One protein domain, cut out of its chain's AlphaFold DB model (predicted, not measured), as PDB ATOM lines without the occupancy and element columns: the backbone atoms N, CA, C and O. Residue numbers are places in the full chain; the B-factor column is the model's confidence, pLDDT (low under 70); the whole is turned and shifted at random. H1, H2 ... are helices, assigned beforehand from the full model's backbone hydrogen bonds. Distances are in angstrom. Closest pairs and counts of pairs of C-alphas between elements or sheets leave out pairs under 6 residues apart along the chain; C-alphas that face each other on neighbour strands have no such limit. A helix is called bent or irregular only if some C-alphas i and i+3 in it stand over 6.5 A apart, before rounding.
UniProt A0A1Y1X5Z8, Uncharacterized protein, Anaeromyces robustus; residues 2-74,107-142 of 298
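Overview. This is residues 2 to 74 and 107 to 142 of the 298 residues of an uncharacterized protein of Anaeromyces robustus (UniProt A0A1Y1X5Z8). Helix H3 is the middle of a flat slab, with H4 along one side and H2 and one end of H1 on the other; residues 135 to 142 stick out past a kink in H4. The printed 109 residues hold four helices, H1 to H4 in order, and no named strand: all helix, loose, radius of gyration of the C-alphas 18.0 A, spans 58 by 42 by 17 A.

Arrangement. Start at H1, residues 2 to 24: residues 18 to 22 alone touch H3, residues 45 to 67, closest at C-alphas 22 and 58, 5.2 A. H2, residues 26 to 40, forms a hairpin with H3, closest at C-alphas 27 and 54, 6.2 A. H4, residues 107 to 140, touches H3 at a shallow tilt of 28 degrees, opposite ways, closest at C-alphas 67 and 113, 3.8 A. Every O i to N i+4 pair is within hydrogen-bond range in H3, 17 of 19 in H1, 10 of 11 in H2, 24 of 30 in H4.

Along the chain. Find C-alpha 2 at (246.594, 399.321, 608.330); H1 runs 32.6 A, irregular H2 23.5 A, with C-alphas 37 and 40 7.6 A apart, and H3 33.3 A. H4 runs 35.8 A to C-alpha 140 at (281.382, 354.844, 587.125).

Size, cuts and confidence. The farthest C-alphas, 2 and 142, are 63.9 A apart. Residues 75 to 106 are cut out, a 15.4 A gap between C-alphas 74 and 107. Residues 128 to 142 are among those with pLDDT under 70.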
ATOM      1  N   GLU A   2     245.140 399.153 608.510       65.94
ATOM      2  CA  GLU A   2     246.594 399.321 608.330       65.94
ATOM      3  C   GLU A   2     247.396 398.004 608.216       65.94
ATOM      4  O   GLU A   2     248.185 397.845 607.290       65.94
ATOM      5  N   GLN A   3     247.107 396.994 609.049       61.84
ATOM      6  CA  GLN A   3     247.768 395.677 608.958       61.84
ATOM      7  C   GLN A   3     247.503 394.932 607.635       61.84
ATOM      8  O   GLN A   3     248.359 394.187 607.164       61.84
ATOM      9  N   ASN A   4     246.344 395.144 607.001       62.12
ATOM     10  CA  ASN A   4     246.045 394.520 605.707       62.12
ATOM     11  C   ASN A   4     246.798 395.200 604.554       62.12
ATOM     12  O   ASN A   4     247.154 394.516 603.597       62.12
ATOM     13  N   TYR A   5     247.073 396.505 604.658       62.94
ATOM     14  CA  TYR A   5     247.884 397.230 603.675       62.94
ATOM     15  C   TYR A   5     249.355 396.801 603.742       62.94
ATOM     16  O   TYR A   5     249.920 396.426 602.718       62.94
ATOM     17  N   ILE A   6     249.932 396.717 604.947       65.12
ATOM     18  CA  ILE A   6     251.323 396.262 605.148       65.12
ATOM     19  C   ILE A   6     251.530 394.842 604.595       65.12
ATOM     20  O   ILE A   6     252.522 394.552 603.925       65.12
ATOM     21  N   LYS A   7     250.551 393.953 604.803       63.22
ATOM     22  CA  LYS A   7     250.590 392.580 604.286       63.22
ATOM     23  C   LYS A   7     250.516 392.506 602.757       63.22
ATOM     24  O   LYS A   7     251.082 391.589 602.159       63.22
ATOM     25  N   PHE A   8     249.794 393.429 602.124       71.06
ATOM     26  CA  PHE A   8     249.647 393.465 600.671       71.06
ATOM     27  C   PHE A   8     250.930 393.957 599.987       71.06
ATOM     28  O   PHE A   8     251.403 393.300 599.057       71.06
ATOM     29  N   ASP A   9     251.541 395.027 600.502       76.38
ATOM     30  CA  ASP A   9     252.774 395.598 599.943       76.38
ATOM     31  C   ASP A   9     253.956 394.621 600.026       76.38
ATOM     32  O   ASP A   9     254.657 394.412 599.032       76.38
ATOM     33  N   ASN A  10     254.100 393.906 601.147       75.06
ATOM     34  CA  ASN A  10     255.151 392.895 601.312       75.06
ATOM     35  C   ASN A  10     255.054 391.764 600.272       75.06
ATOM     36  O   ASN A  10     256.070 391.235 599.820       75.06
ATOM     37  N   LYS A  11     253.836 391.382 599.862       76.44
ATOM     38  CA  LYS A  11     253.634 390.337 598.848       76.44
ATOM     39  C   LYS A  11     253.994 390.835 597.444       76.44
ATOM     40  O   LYS A  11     254.527 390.063 596.645       76.44
ATOM     41  N   LEU A  12     253.714 392.102 597.143       81.56
ATOM     42  CA  LEU A  12     253.996 392.715 595.845       81.56
ATOM     43  C   LEU A  12     255.498 392.965 595.635       81.56
ATOM     44  O   LEU A  12     256.033 392.613 594.582       81.56
ATOM     45  N   GLU A  13     256.184 393.528 596.633       77.88
ATOM     46  CA  GLU A  13     257.632 393.792 596.591       77.88
ATOM     47  C   GLU A  13     258.420 392.497 596.368       77.88
ATOM     48  O   GLU A  13     259.349 392.399 595.573       77.88
ATOM     49  N   LEU A  14     257.963 391.442 597.012       70.50
ATOM     50  CA  LEU A  14     258.490 390.106 596.876       70.50
ATOM     51  C   LEU A  14     258.243 389.464 595.509       70.50
ATOM     52  O   LEU A  14     259.162 388.878 594.938       70.50
ATOM     53  N   MET A  15     257.010 389.523 594.996       80.25
ATOM     54  CA  MET A  15     256.734 389.032 593.646       80.25
ATOM     55  C   MET A  15     257.610 389.776 592.642       80.25
ATOM     56  O   MET A  15     258.181 389.152 591.753       80.25
ATOM     57  N   THR A  16     257.794 391.079 592.857       83.38
ATOM     58  CA  THR A  16     258.730 391.908 592.099       83.38
ATOM     59  C   THR A  16     260.166 391.401 592.238       83.38
ATOM     60  O   THR A  16     260.826 391.233 591.219       83.38
ATOM     61  N   ASN A  17     260.650 391.071 593.438       76.81
ATOM     62  CA  ASN A  17     262.012 390.557 593.647       76.81
ATOM     63  C   ASN A  17     262.250 389.190 592.988       76.81
ATOM     64  O   ASN A  17     263.259 389.015 592.307       76.81
ATOM     65  N   ILE A  18     261.311 388.247 593.123       78.81
ATOM     66  CA  ILE A  18     261.383 386.930 592.466       78.81
ATOM     67  C   ILE A  18     261.400 387.105 590.948       78.81
ATOM     68  O   ILE A  18     262.236 386.524 590.260       78.81
ATOM     69  N   PHE A  19     260.499 387.935 590.419       82.94
ATOM     70  CA  PHE A  19     260.425 388.189 588.986       82.94
ATOM     71  C   PHE A  19     261.687 388.895 588.485       82.94
ATOM     72  O   PHE A  19     262.252 388.492 587.476       82.94
ATOM     73  N   THR A  20     262.191 389.884 589.224       81.06
ATOM     74  CA  THR A  20     263.415 390.616 588.877       81.06
ATOM     75  C   THR A  20     264.620 389.686 588.816       81.06
ATOM     76  O   THR A  20     265.375 389.775 587.855       81.06
ATOM     77  N   GLN A  21     264.770 388.747 589.757       77.06
ATOM     78  CA  GLN A  21     265.886 387.792 589.756       77.06
ATOM     79  C   GLN A  21     265.942 386.894 588.519       77.06
ATOM     80  O   GLN A  21     267.030 386.608 588.020       77.06
ATOM     81  N   ILE A  22     264.789 386.516 587.962       80.44
ATOM     82  CA  ILE A  22     264.727 385.734 586.716       80.44
ATOM     83  C   ILE A  22     265.388 386.494 585.554       80.44
ATOM     84  O   ILE A  22     266.042 385.880 584.707       80.44
ATOM     85  N   PHE A  23     265.260 387.825 585.527       80.94
ATOM     86  CA  PHE A  23     265.804 388.682 584.467       80.94
ATOM     87  C   PHE A  23     267.185 389.266 584.787       80.94
ATOM     88  O   PHE A  23     267.943 389.555 583.862       80.94
ATOM     89  N   THR A  24     267.534 389.436 586.065       75.75
ATOM     90  CA  THR A  24     268.855 389.937 586.485       75.75
ATOM     91  C   THR A  24     269.906 388.837 586.603       75.75
ATOM     92  O   THR A  24     271.094 389.145 586.688       75.75
ATOM     93  N   SER A  25     269.501 387.565 586.547       76.62
ATOM     94  CA  SER A  25     270.421 386.434 586.476       76.62
ATOM     95  C   SER A  25     271.384 386.572 585.279       76.62
ATOM     96  O   SER A  25     270.935 386.799 584.147       76.62
ATOM     97  N   PRO A  26     272.706 386.388 585.462       69.19
ATOM     98  CA  PRO A  26     273.681 386.479 584.367       69.19
ATOM     99  C   PRO A  26     273.378 385.484 583.232       69.19
ATOM    100  O   PRO A  26     273.636 385.759 582.057       69.19
ATOM    101  N   PHE A  27     272.726 384.366 583.561       73.00
ATOM    102  CA  PHE A  27     272.294 383.353 582.603       73.00
ATOM    103  C   PHE A  27     271.177 383.838 581.665       73.00
ATOM    104  O   PHE A  27     271.096 383.359 580.535       73.00
ATOM    105  N   PHE A  28     270.347 384.808 582.073       80.25
ATOM    106  CA  PHE A  28     269.311 385.381 581.202       80.25
ATOM    107  C   PHE A  28     269.926 386.148 580.031       80.25
ATOM    108  O   PHE A  28     269.511 385.989 578.882       80.25
ATOM    109  N   THR A  29     270.975 386.926 580.310       77.19
ATOM    110  CA  THR A  29     271.706 387.666 579.274       77.19
ATOM    111  C   THR A  29     272.393 386.696 578.315       77.19
ATOM    112  O   THR A  29     272.333 386.883 577.097       77.19
ATOM    113  N   LEU A  30     272.970 385.609 578.841       72.31
ATOM    114  CA  LEU A  30     273.558 384.542 578.035       72.31
ATOM    115  C   LEU A  30     272.508 383.832 577.162       72.31
ATOM    116  O   LEU A  30     272.751 383.598 575.979       72.31
ATOM    117  N   MET A  31     271.323 383.536 577.700       84.00
ATOM    118  CA  MET A  31     270.214 382.925 576.959       84.00
ATOM    119  C   MET A  31     269.719 383.844 575.836       84.00
ATOM    120  O   MET A  31     269.632 383.407 574.687       84.00
ATOM    121  N   GLY A  32     269.490 385.129 576.126       81.56
ATOM    122  CA  GLY A  32     269.089 386.123 575.127       81.56
ATOM    123  C   GLY A  32     270.125 386.278 574.012       81.56
ATOM    124  O   GLY A  32     269.777 386.309 572.829       81.56
ATOM    125  N   LEU A  33     271.412 386.282 574.370       76.88
ATOM    126  CA  LEU A  33     272.515 386.304 573.413       76.88
ATOM    127  C   LEU A  33     272.544 385.033 572.552       76.88
ATOM    128  O   LEU A  33     272.655 385.119 571.330       76.88
ATOM    129  N   THR A  34     272.386 383.858 573.163       74.81
ATOM    130  CA  THR A  34     272.358 382.570 572.453       74.81
ATOM    131  C   THR A  34     271.162 382.498 571.499       74.81
ATOM    132  O   THR A  34     271.305 382.064 570.357       74.81
ATOM    133  N   ALA A  35     269.994 382.997 571.911       83.69
ATOM    134  CA  ALA A  35     268.789 383.077 571.084       83.69
ATOM    135  C   ALA A  35     268.939 384.044 569.909       83.69
ATOM    136  O   ALA A  35     268.483 383.760 568.796       83.69
ATOM    137  N   PHE A  36     269.623 385.163 570.137       86.81
ATOM    138  CA  PHE A  36     269.947 386.129 569.101       86.81
ATOM    139  C   PHE A  36     270.949 385.559 568.084       86.81
ATOM    140  O   PHE A  36     270.693 385.595 566.876       86.81
ATOM    141  N   LEU A  37     272.050 384.963 568.553       75.06
ATOM    142  CA  LEU A  37     273.088 384.359 567.707       75.06
ATOM    143  C   LEU A  37     272.579 383.124 566.953       75.06
ATOM    144  O   LEU A  37     272.910 382.922 565.785       75.06
ATOM    145  N   SER A  38     271.710 382.330 567.578       80.50
ATOM    146  CA  SER A  38     271.103 381.144 566.972       80.50
ATOM    147  C   SER A  38     269.856 381.459 566.134       80.50
ATOM    148  O   SER A  38     269.194 380.537 565.651       80.50
ATOM    149  N   SER A  39     269.527 382.738 565.914       82.62
ATOM    150  CA  SER A  39     268.294 383.159 565.231       82.62
ATOM    151  C   SER A  39     268.120 382.567 563.829       82.62
ATOM    152  O   SER A  39     266.991 382.273 563.444       82.62
ATOM    153  N   LYS A  40     269.217 382.315 563.102       86.12
ATOM    154  CA  LYS A  40     269.195 381.694 561.765       86.12
ATOM    155  C   LYS A  40     269.197 380.159 561.768       86.12
ATOM    156  O   LYS A  40     268.831 379.570 560.763       86.12
ATOM    157  N   ASN A  41     269.571 379.508 562.877       80.00
ATOM    158  CA  ASN A  41     269.754 378.050 562.974       80.00
ATOM    159  C   ASN A  41     269.144 377.470 564.268       80.00
ATOM    160  O   ASN A  41     269.776 376.696 564.984       80.00
ATOM    161  N   ARG A  42     267.890 377.829 564.573       71.62
ATOM    162  CA  ARG A  42     267.200 377.470 565.833       71.62
ATOM    163  C   ARG A  42     266.943 375.970 566.048       71.62
ATOM    164  O   ARG A  42     266.575 375.588 567.147       71.62
ATOM    165  N   LYS A  43     267.136 375.118 565.034       79.06
ATOM    166  CA  LYS A  43     266.838 373.672 565.113       79.06
ATOM    167  C   LYS A  43     267.906 372.832 565.830       79.06
ATOM    168  O   LYS A  43     267.747 371.623 565.929       79.06
ATOM    169  N   LYS A  44     269.009 373.423 566.294       77.50
ATOM    170  CA  LYS A  44     270.073 372.656 566.957       77.50
ATOM    171  C   LYS A  44     269.650 372.275 568.376       77.50
ATOM    172  O   LYS A  44     269.332 373.153 569.168       77.50
ATOM    173  N   THR A  45     269.731 370.988 568.711       75.19
ATOM    174  CA  THR A  45     269.421 370.416 570.037       75.19
ATOM    175  C   THR A  45     270.064 371.190 571.192       75.19
ATOM    176  O   THR A  45     269.427 371.429 572.211       75.19
ATOM    177  N   ILE A  46     271.290 371.681 570.990       69.19
ATOM    178  CA  ILE A  46     272.051 372.485 571.960       69.19
ATOM    179  C   ILE A  46     271.280 373.740 572.404       69.19
ATOM    180  O   ILE A  46     271.319 374.110 573.573       69.19
ATOM    181  N   PHE A  47     270.540 374.376 571.493       78.19
ATOM    182  CA  PHE A  47     269.766 375.575 571.806       78.19
ATOM    183  C   PHE A  47     268.631 375.280 572.796       78.19
ATOM    184  O   PHE A  47     268.418 376.036 573.741       78.19
ATOM    185  N   TYR A  48     267.952 374.145 572.621       83.56
ATOM    186  CA  TYR A  48     266.894 373.703 573.528       83.56
ATOM    187  C   TYR A  48     267.448 373.305 574.897       83.56
ATOM    188  O   TYR A  48     266.851 373.661 575.909       83.56
ATOM    189  N   VAL A  49     268.611 372.647 574.936       81.12
ATOM    190  CA  VAL A  49     269.292 372.294 576.194       81.12
ATOM    191  C   VAL A  49     269.693 373.549 576.971       81.12
ATOM    192  O   VAL A  49     269.460 373.618 578.173       81.12
ATOM    193  N   MET A  50     270.212 374.581 576.298       76.44
ATOM    194  CA  MET A  50     270.552 375.849 576.955       76.44
ATOM    195  C   MET A  50     269.330 376.615 577.468       76.44
ATOM    196  O   MET A  50     269.377 377.166 578.567       76.44
ATOM    197  N   ILE A  51     268.229 376.641 576.706       84.88
ATOM    198  CA  ILE A  51     266.969 377.241 577.173       84.88
ATOM    199  C   ILE A  51     266.454 376.492 578.402       84.88
ATOM    200  O   ILE A  51     266.080 377.125 579.386       84.88
ATOM    201  N   LEU A  52     266.463 375.159 578.362       86.69
ATOM    202  CA  LEU A  52     266.000 374.328 579.466       86.69
ATOM    203  C   LEU A  52     266.861 374.530 580.721       86.69
ATOM    204  O   LEU A  52     266.315 374.744 581.799       86.69
ATOM    205  N   HIS A  53     268.190 374.544 580.574       84.69
ATOM    206  CA  HIS A  53     269.123 374.832 581.665       84.69
ATOM    207  C   HIS A  53     268.843 376.198 582.306       84.69
ATOM    208  O   HIS A  53     268.730 376.294 583.528       84.69
ATOM    209  N   TRP A  54     268.671 377.246 581.491       87.06
ATOM    210  CA  TRP A  54     268.352 378.585 581.989       87.06
ATOM    211  C   TRP A  54     267.021 378.616 582.752       87.06
ATOM    212  O   TRP A  54     266.975 379.144 583.862       87.06
ATOM    213  N   ILE A  55     265.961 378.020 582.190       87.12
ATOM    214  CA  ILE A  55     264.639 377.949 582.827       87.12
ATOM    215  C   ILE A  55     264.765 377.300 584.209       87.12
ATOM    216  O   ILE A  55     264.341 377.878 585.206       87.12
ATOM    217  N   LEU A  56     265.393 376.129 584.286       84.25
ATOM    218  CA  LEU A  56     265.518 375.380 585.534       84.25
ATOM    219  C   LEU A  56     266.336 376.135 586.589       84.25
ATOM    220  O   LEU A  56     265.945 376.168 587.756       84.25
ATOM    221  N   ARG A  57     267.419 376.807 586.175       82.69
ATOM    222  CA  ARG A  57     268.242 377.645 587.058       82.69
ATOM    223  C   ARG A  57     267.430 378.809 587.632       82.69
ATOM    224  O   ARG A  57     267.431 379.020 588.842       82.69
ATOM    225  N   ALA A  58     266.702 379.521 586.772       83.56
ATOM    226  CA  ALA A  58     265.891 380.670 587.161       83.56
ATOM    227  C   ALA A  58     264.751 380.278 588.117       83.56
ATOM    228  O   ALA A  58     264.513 380.958 589.114       83.56
ATOM    229  N   PHE A  59     264.078 379.150 587.862       85.44
ATOM    230  CA  PHE A  59     263.049 378.633 588.768       85.44
ATOM    231  C   PHE A  59     263.629 378.191 590.111       85.44
ATOM    232  O   PHE A  59     263.047 378.487 591.153       85.44
ATOM    233  N   GLY A  60     264.785 377.530 590.107       84.50
ATOM    234  CA  GLY A  60     265.454 377.104 591.330       84.50
ATOM    235  C   GLY A  60     265.849 378.272 592.242       84.50
ATOM    236  O   GLY A  60     265.568 378.247 593.443       84.50
ATOM    237  N   GLU A  61     266.413 379.340 591.672       80.44
ATOM    238  CA  GLU A  61     266.719 380.571 592.415       80.44
ATOM    239  C   GLU A  61     265.449 381.267 592.929       80.44
ATOM    240  O   GLU A  61     265.412 381.708 594.084       80.44
ATOM    241  N   GLY A  62     264.381 381.284 592.125       82.75
ATOM    242  CA  GLY A  62     263.076 381.812 592.528       82.75
ATOM    243  C   GLY A  62     262.457 381.052 593.707       82.75
ATOM    244  O   GLY A  62     261.978 381.670 594.658       82.75
ATOM    245  N   PHE A  63     262.506 379.716 593.705       82.19
ATOM    246  CA  PHE A  63     261.992 378.896 594.811       82.19
ATOM    247  C   PHE A  63     262.791 379.071 596.104       82.19
ATOM    248  O   PHE A  63     262.214 379.140 597.190       82.19
ATOM    249  N   LYS A  64     264.113 379.227 596.006       78.62
ATOM    250  CA  LYS A  64     264.958 379.515 597.172       78.62
ATOM    251  C   LYS A  64     264.515 380.802 597.886       78.62
ATOM    252  O   LYS A  64     264.441 380.830 599.114       78.62
ATOM    253  N   HIS A  65     264.136 381.827 597.122       75.69
ATOM    254  CA  HIS A  65     263.615 383.090 597.656       75.69
ATOM    255  C   HIS A  65     262.157 382.998 598.115       75.69
ATOM    256  O   HIS A  65     261.756 383.707 599.039       75.69
ATOM    257  N   THR A  66     261.341 382.103 597.549       77.38
ATOM    258  CA  THR A  66     259.991 381.892 598.092       77.38
ATOM    259  C   THR A  66     260.003 381.147 599.420       77.38
ATOM    260  O   THR A  66     259.141 381.387 600.262       77.38
ATOM    261  N   GLY A  67     261.010 380.309 599.678       68.88
ATOM    262  CA  GLY A  67     261.204 379.684 600.984       68.88
ATOM    263  C   GLY A  67     261.258 380.713 602.115       68.88
ATOM    264  O   GLY A  67     260.600 380.536 603.143       68.88
ATOM    265  N   THR A  68     261.965 381.832 601.924       65.31
ATOM    266  CA  THR A  68     262.075 382.912 602.926       65.31
ATOM    267  C   THR A  68     260.755 383.626 603.244       65.31
ATOM    268  O   THR A  68     260.713 384.453 604.145       65.31
ATOM    269  N   LEU A  69     259.658 383.275 602.571       62.25
ATOM    270  CA  LEU A  69     258.325 383.846 602.782       62.25
ATOM    271  C   LEU A  69     257.428 383.072 603.712       62.25
ATOM    272  O   LEU A  69     256.427 383.600 604.185       62.25
ATOM    273  N   SER A  70     257.742 381.803 603.943       58.53
ATOM    274  CA  SER A  70     256.904 380.967 604.794       58.53
ATOM    275  C   SER A  70     257.106 381.257 606.288       58.53
ATOM    276  O   SER A  70     256.521 380.588 607.142       58.53
ATOM    277  N   PHE A  71     257.907 382.272 606.610       59.78
ATOM    278  CA  PHE A  71     257.951 382.874 607.928       59.78
ATOM    279  C   PHE A  71     256.647 383.632 608.163       59.78
ATOM    280  O   PHE A  71     256.436 384.745 607.689       59.78
ATOM    281  N   LYS A  72     255.739 382.967 608.872       52.81
ATOM    282  CA  LYS A  72     254.547 383.597 609.415       52.81
ATOM    283  C   LYS A  72     255.011 384.671 610.400       52.81
ATOM    284  O   LYS A  72     255.848 384.402 611.255       52.81
ATOM    285  N   GLU A  73     254.485 385.871 610.215       55.22
ATOM    286  CA  GLU A  73     254.828 387.143 610.866       55.22
ATOM    287  C   GLU A  73     254.442 387.190 612.357       55.22
ATOM    288  O   GLU A  73     254.049 388.227 612.877       55.22
ATOM    289  N   ASP A  74     254.550 386.069 613.065       46.72
ATOM    290  CA  ASP A  74     254.345 386.020 614.503       46.72
ATOM    291  C   ASP A  74     255.727 386.319 615.144       46.72
ATOM    292  O   ASP A  74     256.460 385.422 615.553       46.72
ATOM    293  N   LYS A 107     257.903 374.042 608.108       73.56
ATOM    294  CA  LYS A 107     257.850 372.820 607.280       73.56
ATOM    295  C   LYS A 107     257.789 373.152 605.781       73.56
ATOM    296  O   LYS A 107     258.412 372.480 604.965       73.56
ATOM    297  N   TRP A 108     257.088 374.224 605.422       74.12
ATOM    298  CA  TRP A 108     256.952 374.691 604.043       74.12
ATOM    299  C   TRP A 108     258.209 375.386 603.510       74.12
ATOM    300  O   TRP A 108     258.500 375.240 602.328       74.12
ATOM    301  N   HIS A 109     258.982 376.079 604.353       72.00
ATOM    302  CA  HIS A 109     260.290 376.625 603.971       72.00
ATOM    303  C   HIS A 109     261.237 375.509 603.528       72.00
ATOM    304  O   HIS A 109     261.851 375.592 602.464       72.00
ATOM    305  N   TRP A 110     261.311 374.443 604.327       70.38
ATOM    306  CA  TRP A 110     262.131 373.281 604.004       70.38
ATOM    307  C   TRP A 110     261.659 372.586 602.734       70.38
ATOM    308  O   TRP A 110     262.477 372.296 601.871       70.38
ATOM    309  N   ILE A 111     260.353 372.371 602.572       74.81
ATOM    310  CA  ILE A 111     259.825 371.675 601.392       74.81
ATOM    311  C   ILE A 111     259.993 372.517 600.117       74.81
ATOM    312  O   ILE A 111     260.461 372.007 599.105       74.81
ATOM    313  N   ILE A 112     259.634 373.804 600.143       76.56
ATOM    314  CA  ILE A 112     259.585 374.652 598.940       76.56
ATOM    315  C   ILE A 112     260.949 375.271 598.630       76.56
ATOM    316  O   ILE A 112     261.436 375.164 597.506       76.56
ATOM    317  N   GLY A 113     261.578 375.908 599.618       71.56
ATOM    318  CA  GLY A 113     262.836 376.623 599.416       71.56
ATOM    319  C   GLY A 113     264.018 375.680 599.254       71.56
ATOM    320  O   GLY A 113     264.752 375.768 598.272       71.56
ATOM    321  N   GLN A 114     264.176 374.763 600.209       71.06
ATOM    322  CA  GLN A 114     265.308 373.833 600.229       71.06
ATOM    323  C   GLN A 114     265.030 372.547 599.447       71.06
ATOM    324  O   GLN A 114     265.920 372.040 598.784       71.06
ATOM    325  N   GLY A 115     263.803 372.029 599.459       74.19
ATOM    326  CA  GLY A 115     263.434 370.853 598.677       74.19
ATOM    327  C   GLY A 115     263.364 371.196 597.195       74.19
ATOM    328  O   GLY A 115     264.253 370.839 596.426       74.19
ATOM    329  N   PHE A 116     262.330 371.928 596.780       78.69
ATOM    330  CA  PHE A 116     262.119 372.229 595.362       78.69
ATOM    331  C   PHE A 116     263.185 373.157 594.776       78.69
ATOM    332  O   PHE A 116     263.733 372.839 593.725       78.69
ATOM    333  N   GLY A 117     263.529 374.266 595.435       75.81
ATOM    334  CA  GLY A 117     264.522 375.206 594.899       75.81
ATOM    335  C   GLY A 117     265.885 374.569 594.660       75.81
ATOM    336  O   GLY A 117     266.425 374.664 593.557       75.81
ATOM    337  N   LEU A 118     266.398 373.838 595.651       69.06
ATOM    338  CA  LEU A 118     267.655 373.112 595.506       69.06
ATOM    339  C   LEU A 118     267.530 371.986 594.476       69.06
ATOM    340  O   LEU A 118     268.436 371.826 593.676       69.06
ATOM    341  N   THR A 119     266.393 371.286 594.404       73.75
ATOM    342  CA  THR A 119     266.155 370.262 593.370       73.75
ATOM    343  C   THR A 119     266.195 370.852 591.962       73.75
ATOM    344  O   THR A 119     266.807 370.262 591.087       73.75
ATOM    345  N   PHE A 120     265.618 372.029 591.713       76.38
ATOM    346  CA  PHE A 120     265.663 372.675 590.395       76.38
ATOM    347  C   PHE A 120     267.051 373.221 590.044       76.38
ATOM    348  O   PHE A 120     267.486 373.073 588.902       76.38
ATOM    349  N   ILE A 121     267.771 373.805 591.012       76.75
ATOM    350  CA  ILE A 121     269.167 374.231 590.817       76.75
ATOM    351  C   ILE A 121     270.049 373.015 590.557       76.75
ATOM    352  O   ILE A 121     270.826 373.036 589.607       76.75
ATOM    353  N   CYS A 122     269.885 371.951 591.344       66.81
ATOM    354  CA  CYS A 122     270.572 370.690 591.147       66.81
ATOM    355  C   CYS A 122     270.204 370.103 589.797       66.81
ATOM    356  O   CYS A 122     271.124 369.804 589.078       66.81
ATOM    357  N   ILE A 123     268.942 370.018 589.370       74.62
ATOM    358  CA  ILE A 123     268.572 369.516 588.034       74.62
ATOM    359  C   ILE A 123     269.146 370.408 586.922       74.62
ATOM    360  O   ILE A 123     269.534 369.898 585.882       74.62
ATOM    361  N   ALA A 124     269.247 371.727 587.110       76.50
ATOM    362  CA  ALA A 124     269.873 372.624 586.138       76.50
ATOM    363  C   ALA A 124     271.389 372.411 586.058       76.50
ATOM    364  O   ALA A 124     271.934 372.321 584.957       76.50
ATOM    365  N   GLN A 125     272.053 372.322 587.215       73.81
ATOM    366  CA  GLN A 125     273.463 371.966 587.339       73.81
ATOM    367  C   GLN A 125     273.676 370.593 586.753       73.81
ATOM    368  O   GLN A 125     274.323 370.511 585.744       73.81
ATOM    369  N   ILE A 126     272.985 369.569 587.224       60.59
ATOM    370  CA  ILE A 126     272.866 368.244 586.629       60.59
ATOM    371  C   ILE A 126     272.582 368.318 585.135       60.59
ATOM    372  O   ILE A 126     273.200 367.577 584.441       60.59
ATOM    373  N   ILE A 127     271.771 369.170 584.525       70.69
ATOM    374  CA  ILE A 127     271.632 369.138 583.049       70.69
ATOM    375  C   ILE A 127     272.837 369.777 582.337       70.69
ATOM    376  O   ILE A 127     273.212 369.337 581.249       70.69
ATOM    377  N   GLY A 128     273.462 370.790 582.940       65.81
ATOM    378  CA  GLY A 128     274.696 371.398 582.424       65.81
ATOM    379  C   GLY A 128     275.925 370.506 582.643       65.81
ATOM    380  O   GLY A 128     276.687 370.234 581.718       65.81
ATOM    381  N   ASP A 129     276.042 369.991 583.854       55.47
ATOM    382  CA  ASP A 129     277.078 369.141 584.406       55.47
ATOM    383  C   ASP A 129     276.873 367.682 584.011       55.47
ATOM    384  O   ASP A 129     277.867 367.092 583.674       55.47
ATOM    385  N   TRP A 130     275.668 367.095 583.922       49.78
ATOM    386  CA  TRP A 130     275.350 365.775 583.300       49.78
ATOM    387  C   TRP A 130     275.583 365.765 581.807       49.78
ATOM    388  O   TRP A 130     275.747 364.684 581.269       49.78
ATOM    389  N   TYR A 131     275.711 366.878 581.095       53.53
ATOM    390  CA  TYR A 131     276.315 366.746 579.768       53.53
ATOM    391  C   TYR A 131     277.788 366.285 579.873       53.53
ATOM    392  O   TYR A 131     278.244 365.453 579.087       53.53
ATOM    393  N   LEU A 132     278.512 366.752 580.895       49.28
ATOM    394  CA  LEU A 132     279.874 366.321 581.247       49.28
ATOM    395  C   LEU A 132     279.898 365.033 582.104       49.28
ATOM    396  O   LEU A 132     280.778 364.193 581.930       49.28
ATOM    397  N   TYR A 133     278.896 364.834 582.960       44.25
ATOM    398  CA  TYR A 133     278.750 363.773 583.945       44.25
ATOM    399  C   TYR A 133     278.038 362.559 583.347       44.25
ATOM    400  O   TYR A 133     278.456 361.475 583.669       44.25
ATOM    401  N   LEU A 134     277.141 362.638 582.355       46.72
ATOM    402  CA  LEU A 134     276.696 361.454 581.580       46.72
ATOM    403  C   LEU A 134     277.851 360.822 580.783       46.72
ATOM    404  O   LEU A 134     277.796 359.642 580.451       46.72
ATOM    405  N   ARG A 135     278.928 361.572 580.506       47.97
ATOM    406  CA  ARG A 135     280.185 361.019 579.970       47.97
ATOM    407  C   ARG A 135     281.043 360.338 581.046       47.97
ATOM    408  O   ARG A 135     281.832 359.462 580.710       47.97
ATOM    409  N   TYR A 136     280.890 360.741 582.305       48.72
ATOM    410  CA  TYR A 136     281.615 360.229 583.472       48.72
ATOM    411  C   TYR A 136     280.873 359.068 584.178       48.72
ATOM    412  O   TYR A 136     281.488 358.101 584.602       48.72
ATOM    413  N   ASP A 137     279.545 359.099 584.208       44.78
ATOM    414  CA  ASP A 137     278.600 358.130 584.780       44.78
ATOM    415  C   ASP A 137     278.511 356.846 583.935       44.78
ATOM    416  O   ASP A 137     278.358 355.750 584.465       44.78
ATOM    417  N   LEU A 138     278.757 356.939 582.620       52.97
ATOM    418  CA  LEU A 138     279.084 355.778 581.772       52.97
ATOM    419  C   LEU A 138     280.388 355.071 582.197       52.97
ATOM    420  O   LEU A 138     280.608 353.920 581.826       52.97
ATOM    421  N   TYR A 139     281.254 355.750 582.951       49.62
ATOM    422  CA  TYR A 139     282.543 355.246 583.427       49.62
ATOM    423  C   TYR A 139     282.460 354.690 584.865       49.62
ATOM    424  O   TYR A 139     283.185 353.750 585.179       49.62
ATOM    425  N   LEU A 140     281.562 355.226 585.711       48.94
ATOM    426  CA  LEU A 140     281.382 354.844 587.125       48.94
ATOM    427  C   LEU A 140     280.267 353.825 587.410       48.94
ATOM    428  O   LEU A 140     280.357 353.135 588.421       48.94
ATOM    429  N   ASN A 141     279.268 353.642 586.535       49.62
ATOM    430  CA  ASN A 141     278.192 352.636 586.694       49.62
ATOM    431  C   ASN A 141     278.675 351.158 586.682       49.62
ATOM    432  O   ASN A 141     277.905 350.233 586.424       49.62
ATOM    433  N   LYS A 142     279.961 350.912 586.951       52.59
ATOM    434  CA  LYS A 142     280.603 349.600 587.047       52.59
ATOM    435  C   LYS A 142     281.095 349.249 588.466       52.59
ATOM    436  O   LYS A 142     281.523 348.115 588.652       52.59
TER     437      LYS A 142